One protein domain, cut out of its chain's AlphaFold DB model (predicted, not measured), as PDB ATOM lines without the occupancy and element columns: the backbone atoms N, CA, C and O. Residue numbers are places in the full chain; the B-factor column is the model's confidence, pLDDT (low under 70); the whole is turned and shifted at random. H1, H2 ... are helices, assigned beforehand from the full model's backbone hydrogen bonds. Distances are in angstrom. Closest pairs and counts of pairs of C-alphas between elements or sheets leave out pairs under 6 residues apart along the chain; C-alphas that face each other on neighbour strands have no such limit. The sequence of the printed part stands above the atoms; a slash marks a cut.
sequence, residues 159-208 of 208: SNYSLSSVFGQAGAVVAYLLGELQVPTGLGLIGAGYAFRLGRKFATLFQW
ATOM      1  N   SER A 159      28.135 163.559 145.354       69.38
ATOM      2  CA  SER A 159      27.482 162.447 144.651       69.38
ATOM      3  C   SER A 159      27.572 162.569 143.126       69.38
ATOM      4  O   SER A 159      27.499 161.560 142.431       69.38
ATOM      5  N   ASN A 160      27.730 163.790 142.604       76.94
ATOM      6  CA  ASN A 160      27.795 164.050 141.164       76.94
ATOM      7  C   ASN A 160      29.229 164.125 140.613       76.94
ATOM      8  O   ASN A 160      29.429 163.871 139.427       76.94
ATOM      9  N   TYR A 161      30.228 164.425 141.447       72.31
ATOM     10  CA  TYR A 161      31.627 164.501 141.028       72.31
ATOM     11  C   TYR A 161      32.431 163.379 141.677       72.31
ATOM     12  O   TYR A 161      32.744 163.412 142.864       72.31
ATOM     13  N   SER A 162      32.793 162.372 140.879       72.25
ATOM     14  CA  SER A 162      33.748 161.351 141.319       72.25
ATOM     15  C   SER A 162      35.056 162.020 141.768       72.25
ATOM     16  O   SER A 162      35.498 162.994 141.159       72.25
ATOM     17  N   LEU A 163      35.728 161.480 142.791       67.00
ATOM     18  CA  LEU A 163      37.080 161.927 143.183       67.00
ATOM     19  C   LEU A 163      38.025 162.020 141.971       67.00
ATOM     20  O   LEU A 163      38.871 162.905 141.902       67.00
ATOM     21  N   SER A 164      37.811 161.163 140.971       68.50
ATOM     22  CA  SER A 164      38.537 161.172 139.704       68.50
ATOM     23  C   SER A 164      38.320 162.450 138.876       68.50
ATOM     24  O   SER A 164      39.280 162.959 138.309       68.50
ATOM     25  N   SER A 165      37.116 163.038 138.852       74.81
ATOM     26  CA  SER A 165      36.875 164.307 138.143       74.81
ATOM     27  C   SER A 165      37.435 165.520 138.885       74.81
ATOM     28  O   SER A 165      37.882 166.466 138.244       74.81
ATOM     29  N   VAL A 166      37.451 165.486 140.222       74.25
ATOM     30  CA  VAL A 166      38.055 166.557 141.036       74.25
ATOM     31  C   VAL A 166      39.577 166.538 140.891       74.25
ATOM     32  O   VAL A 166      40.180 167.585 140.688       74.25
ATOM     33  N   PHE A 167      40.200 165.356 140.889       75.00
ATOM     34  CA  PHE A 167      41.633 165.230 140.609       75.00
ATOM     35  C   PHE A 167      41.990 165.469 139.141       75.00
ATOM     36  O   PHE A 167      43.078 165.958 138.867       75.00
ATOM     37  N   GLY A 168      41.083 165.186 138.204       77.19
ATOM     38  CA  GLY A 168      41.275 165.509 136.788       77.19
ATOM     39  C   GLY A 168      41.280 167.015 136.499       77.19
ATOM     40  O   GLY A 168      41.898 167.441 135.529       77.19
ATOM     41  N   GLN A 169      40.618 167.822 137.338       80.62
ATOM     42  CA  GLN A 169      40.632 169.290 137.249       80.62
ATOM     43  C   GLN A 169      41.625 169.955 138.208       80.62
ATOM     44  O   GLN A 169      41.990 171.114 138.001       80.62
ATOM     45  N   ALA A 170      42.086 169.247 139.240       79.00
ATOM     46  CA  ALA A 170      43.190 169.699 140.067       79.00
ATOM     47  C   ALA A 170      44.451 169.703 139.190       79.00
ATOM     48  O   ALA A 170      44.961 168.647 138.830       79.00
ATOM     49  N   GLY A 171      44.889 170.892 138.766       84.38
ATOM     50  CA  GLY A 171      45.941 171.071 137.762       84.38
ATOM     51  C   GLY A 171      47.222 170.265 138.023       84.38
ATOM     52  O   GLY A 171      47.441 169.746 139.115       84.38
ATOM     53  N   ALA A 172      48.100 170.201 137.017       87.25
ATOM     54  CA  ALA A 172      49.258 169.295 136.944       87.25
ATOM     55  C   ALA A 172      50.109 169.166 138.230       87.25
ATOM     56  O   ALA A 172      50.666 168.103 138.491       87.25
ATOM     57  N   VAL A 173      50.167 170.208 139.064       86.50
ATOM     58  CA  VAL A 173      50.866 170.208 140.361       86.50
ATOM     59  C   VAL A 173      50.257 169.224 141.371       86.50
ATOM     60  O   VAL A 173      50.989 168.525 142.068       86.50
ATOM     61  N   VAL A 174      48.928 169.121 141.449       80.19
ATOM     62  CA  VAL A 174      48.247 168.201 142.377       80.19
ATOM     63  C   VAL A 174      48.361 166.761 141.885       80.19
ATOM     64  O   VAL A 174      48.575 165.860 142.691       80.19
ATOM     65  N   ALA A 175      48.296 166.547 140.569       79.62
ATOM     66  CA  ALA A 175      48.543 165.238 139.970       79.62
ATOM     67  C   ALA A 175      49.978 164.747 140.242       79.62
ATOM     68  O   ALA A 175      50.167 163.581 140.588       79.62
ATOM     69  N   TYR A 176      50.969 165.644 140.165       85.06
ATOM     70  CA  TYR A 176      52.359 165.342 140.513       85.06
ATOM     71  C   TYR A 176      52.507 164.956 141.994       85.06
ATOM     72  O   TYR A 176      53.069 163.909 142.306       85.06
ATOM     73  N   LEU A 177      51.915 165.731 142.910       85.88
ATOM     74  CA  LEU A 177      51.918 165.417 144.346       85.88
ATOM     75  C   LEU A 177      51.194 164.104 144.677       85.88
ATOM     76  O   LEU A 177      51.641 163.380 145.561       85.88
ATOM     77  N   LEU A 178      50.105 163.766 143.977       79.31
ATOM     78  CA  LEU A 178      49.401 162.490 144.167       79.31
ATOM     79  C   LEU A 178      50.239 161.283 143.728       79.31
ATOM     80  O   LEU A 178      50.155 160.230 144.363       79.31
ATOM     81  N   GLY A 179      51.018 161.434 142.652       80.12
ATOM     82  CA  GLY A 179      51.957 160.416 142.184       80.12
ATOM     83  C   GLY A 179      53.094 160.201 143.180       80.12
ATOM     84  O   GLY A 179      53.375 159.064 143.553       80.12
ATOM     85  N   GLU A 180      53.672 161.295 143.680       88.69
ATOM     86  CA  GLU A 180      54.838 161.239 144.561       88.69
ATOM     87  C   GLU A 180      54.492 160.779 145.986       88.69
ATOM     88  O   GLU A 180      55.215 159.976 146.572       88.69
ATOM     89  N   LEU A 181      53.351 161.213 146.544       85.12
ATOM     90  CA  LEU A 181      52.909 160.766 147.874       85.12
ATOM     91  C   LEU A 181      52.362 159.330 147.893       85.12
ATOM     92  O   LEU A 181      52.063 158.818 148.972       85.12
ATOM     93  N   GLN A 182      52.179 158.687 146.733       86.31
ATOM     94  CA  GLN A 182      51.617 157.335 146.616       86.31
ATOM     95  C   GLN A 182      50.324 157.121 147.430       86.31
ATOM     96  O   GLN A 182      50.045 156.030 147.934       86.31
ATOM     97  N   VAL A 183      49.491 158.160 147.539       82.50
ATOM     98  CA  VAL A 183      48.208 158.120 148.263       82.50
ATOM     99  C   VAL A 183      47.296 156.969 147.798       82.50
ATOM    100  O   VAL A 183      46.696 156.316 148.659       82.50
ATOM    101  N   PRO A 184      47.205 156.641 146.486       79.25
ATOM    102  CA  PRO A 184      46.410 155.502 146.023       79.25
ATOM    103  C   PRO A 184      46.916 154.169 146.580       79.25
ATOM    104  O   PRO A 184      46.121 153.327 146.994       79.25
ATOM    105  N   THR A 185      48.237 153.996 146.647       80.56
ATOM    106  CA  THR A 185      48.874 152.796 147.199       80.56
ATOM    107  C   THR A 185      48.595 152.683 148.696       80.56
ATOM    108  O   THR A 185      48.231 151.608 149.168       80.56
ATOM    109  N   GLY A 186      48.669 153.794 149.439       80.12
ATOM    110  CA  GLY A 186      48.345 153.841 150.869       80.12
ATOM    111  C   GLY A 186      46.886 153.479 151.167       80.12
ATOM    112  O   GLY A 186      46.616 152.651 152.040       80.12
ATOM    113  N   LEU A 187      45.938 154.024 150.398       81.62
ATOM    114  CA  LEU A 187      44.517 153.667 150.504       81.62
ATOM    115  C   LEU A 187      44.258 152.205 150.122       81.62
ATOM    116  O   LEU A 187      43.460 151.538 150.780       81.62
ATOM    117  N   GLY A 188      44.963 151.685 149.114       82.69
ATOM    118  CA  GLY A 188      44.922 150.271 148.746       82.69
ATOM    119  C   GLY A 188      45.404 149.359 149.876       82.69
ATOM    120  O   GLY A 188      44.772 148.344 150.158       82.69
ATOM    121  N   LEU A 189      46.468 149.749 150.579       83.25
ATOM    122  CA  LEU A 189      47.042 148.988 151.692       83.25
ATOM    123  C   LEU A 189      46.116 148.990 152.920       83.25
ATOM    124  O   LEU A 189      45.894 147.944 153.533       83.25
ATOM    125  N   ILE A 190      45.495 150.133 153.233       86.94
ATOM    126  CA  ILE A 190      44.466 150.230 154.282       86.94
ATOM    127  C   ILE A 190      43.237 149.387 153.910       86.94
ATOM    128  O   ILE A 190      42.735 148.630 154.746       86.94
ATOM    129  N   GLY A 191      42.781 149.463 152.656       86.12
ATOM    130  CA  GLY A 191      41.673 148.658 152.143       86.12
ATOM    131  C   GLY A 191      41.957 147.156 152.219       86.12
ATOM    132  O   GLY A 191      41.120 146.396 152.706       86.12
ATOM    133  N   ALA A 192      43.160 146.729 151.832       78.88
ATOM    134  CA  ALA A 192      43.605 145.341 151.923       78.88
ATOM    135  C   ALA A 192      43.675 144.850 153.377       78.88
ATOM    136  O   ALA A 192      43.219 143.746 153.676       78.88
ATOM    137  N   GLY A 193      44.168 145.679 154.304       80.88
ATOM    138  CA  GLY A 193      44.167 145.366 155.735       80.88
ATOM    139  C   GLY A 193      42.752 145.176 156.294       80.88
ATOM    140  O   GLY A 193      42.498 144.240 157.060       80.88
ATOM    141  N   TYR A 194      41.804 146.013 155.868       83.06
ATOM    142  CA  TYR A 194      40.401 145.889 156.263       83.06
ATOM    143  C   TYR A 194      39.741 144.640 155.660       83.06
ATOM    144  O   TYR A 194      39.048 143.904 156.365       83.06
ATOM    145  N   ALA A 195      40.015 144.352 154.386       73.31
ATOM    146  CA  ALA A 195      39.536 143.158 153.696       73.31
ATOM    147  C   ALA A 195      40.075 141.871 154.338       73.31
ATOM    148  O   ALA A 195      39.304 140.945 154.576       73.31
ATOM    149  N   PHE A 196      41.359 141.823 154.709       80.69
ATOM    150  CA  PHE A 196      41.949 140.690 155.427       80.69
ATOM    151  C   PHE A 196      41.284 140.473 156.792       80.69
ATOM    152  O   PHE A 196      40.932 139.349 157.159       80.69
ATOM    153  N   ARG A 197      41.045 141.560 157.536       79.50
ATOM    154  CA  ARG A 197      40.366 141.499 158.836       79.50
ATOM    155  C   ARG A 197      38.939 140.963 158.711       79.50
ATOM    156  O   ARG A 197      38.535 140.155 159.547       79.50
ATOM    157  N   LEU A 198      38.188 141.397 157.700       75.00
ATOM    158  CA  LEU A 198      36.842 140.891 157.419       75.00
ATOM    159  C   LEU A 198      36.875 139.440 156.935       75.00
ATOM    160  O   LEU A 198      36.119 138.622 157.449       75.00
ATOM    161  N   GLY A 199      37.796 139.095 156.035       75.81
ATOM    162  CA  GLY A 199      37.980 137.733 155.534       75.81
ATOM    163  C   GLY A 199      38.235 136.732 156.658       75.81
ATOM    164  O   GLY A 199      37.608 135.678 156.696       75.81
ATOM    165  N   ARG A 200      39.058 137.097 157.649       71.81
ATOM    166  CA  ARG A 200      39.269 136.260 158.837       71.81
ATOM    167  C   ARG A 200      37.986 136.063 159.650       71.81
ATOM    168  O   ARG A 200      37.738 134.952 160.094       71.81
ATOM    169  N   LYS A 201      37.170 137.111 159.825       73.44
ATOM    170  CA  LYS A 201      35.882 137.011 160.538       73.44
ATOM    171  C   LYS A 201      34.873 136.129 159.794       73.44
ATOM    172  O   LYS A 201      34.166 135.363 160.437       73.44
ATOM    173  N   PHE A 202      34.826 136.209 158.465       71.44
ATOM    174  CA  PHE A 202      33.979 135.340 157.642       71.44
ATOM    175  C   PHE A 202      34.447 133.883 157.648       71.44
ATOM    176  O   PHE A 202      33.616 132.985 157.724       71.44
ATOM    177  N   ALA A 203      35.758 133.634 157.641       70.75
ATOM    178  CA  ALA A 203      36.302 132.278 157.697       70.75
ATOM    179  C   ALA A 203      35.984 131.557 159.019       70.75
ATOM    180  O   ALA A 203      35.808 130.342 159.026       70.75
ATOM    181  N   THR A 204      35.879 132.290 160.131       76.69
ATOM    182  CA  THR A 204      35.567 131.721 161.454       76.69
ATOM    183  C   THR A 204      34.070 131.671 161.776       76.69
ATOM    184  O   THR A 204      33.701 131.135 162.815       76.69
ATOM    185  N   LEU A 205      33.194 132.210 160.915       50.59
ATOM    186  CA  LEU A 205      31.742 132.303 161.164       50.59
ATOM    187  C   LEU A 205      30.998 130.951 161.117       50.59
ATOM    188  O   LEU A 205      29.821 130.911 161.448       50.59
ATOM    189  N   PHE A 206      31.675 129.856 160.757       39.56
ATOM    190  CA  PHE A 206      31.127 128.491 160.773       39.56
ATOM    191  C   PHE A 206      31.789 127.573 161.819       39.56
ATOM    192  O   PHE A 206      31.653 126.355 161.739       39.56
ATOM    193  N   GLN A 207      32.544 128.135 162.770       45.22
ATOM    194  CA  GLN A 207      33.180 127.385 163.868       45.22
ATOM    195  C   GLN A 207      32.605 127.728 165.256       45.22
ATOM    196  O   GLN A 207      33.241 127.437 166.268       45.22
ATOM    197  N   TRP A 208      31.415 128.332 165.291       43.53
ATOM    198  CA  TRP A 208      30.564 128.451 166.478       43.53
ATOM    199  C   TRP A 208      29.300 127.619 166.281       43.53
ATOM    200  O   TRP A 208      28.767 127.656 165.147       43.53
TER     201      TRP A 208
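AT A GLANCE: This is residues 159 to 208 of the 208 residues of an uncharacterized protein of Dyella psychrodurans (UniProt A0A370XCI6). The model is an open hook, thin and flat: the long helix H3 makes a shank, and at one end of it the chain turns through two short helices, H2 and then H1, with H1 folding back in the direction opposite to H2. The three helices follow one another with no shared core, H1 and H2 making a corner at their link, while H3 reaches away from both and ends in a short tail, residues 204 to 208. The printed part has 50 residues, with three named helices in the order H1, H2, H3 and no named strand, and its class is all helix. It is extended, with a radius of gyration of the C-alphas of 17.0 A, and its C-alphas span 54 by 27 by 6 A.

IN THESE COORDINATES: The printed part begins at Ser 159, and residues 159 to 162 lead to H1, residues 163 to 169, which is 10.1 A from first to last C-alpha and begins with C-alpha 163 at (37.080, 161.927, 143.183). H2 takes residues 172 to 180 and is 12.4 A long, with C-alpha 172 at (49.258, 169.295, 136.944). H3, residues 183 to 203, is the longest helix, 30.0 A from first to last C-alpha, and ends with C-alpha 203 at (36.302, 132.278, 157.697).

HOW THE PARTS SIT: H1 and H2 only just touch, with 3 pairs of C-alphas within 8 A, and they touch only at the corner by their tight link of 2 residues. Their closest C-alphas, those of Phe 167 and Ala 175, are 6.9 A apart. They run opposite ways at a steep tilt of 45 degrees. H2 and H3, also joined by a tight link of 2 residues, are close but not clearly touching: their closest C-alphas, those of Leu 178 and Pro 184, are 7.8 A apart. They run the same way at a steep tilt of 47 degrees, with centres 24.8 A apart. H1 and H3 are apart. In H1, H2 and H3 every O i to N i+4 pair of the backbone is within hydrogen-bond range.

THE WHOLE: The two C-alphas farthest apart, those of Ala 172 and Trp 208, are 53.8 A apart, and the first and last printed C-alphas, 159 and 208, are 40.5 A apart. Residues 179 to 208, of which 183 to 203 belong to H3, stand free. The printed part has no cut, both links are tight, and Trp 208 is the chain's last residue. The mean pLDDT of the printed part is 76.2, and it is under 70 at residue 159, residues 163 to 164 and residues 205 to 208.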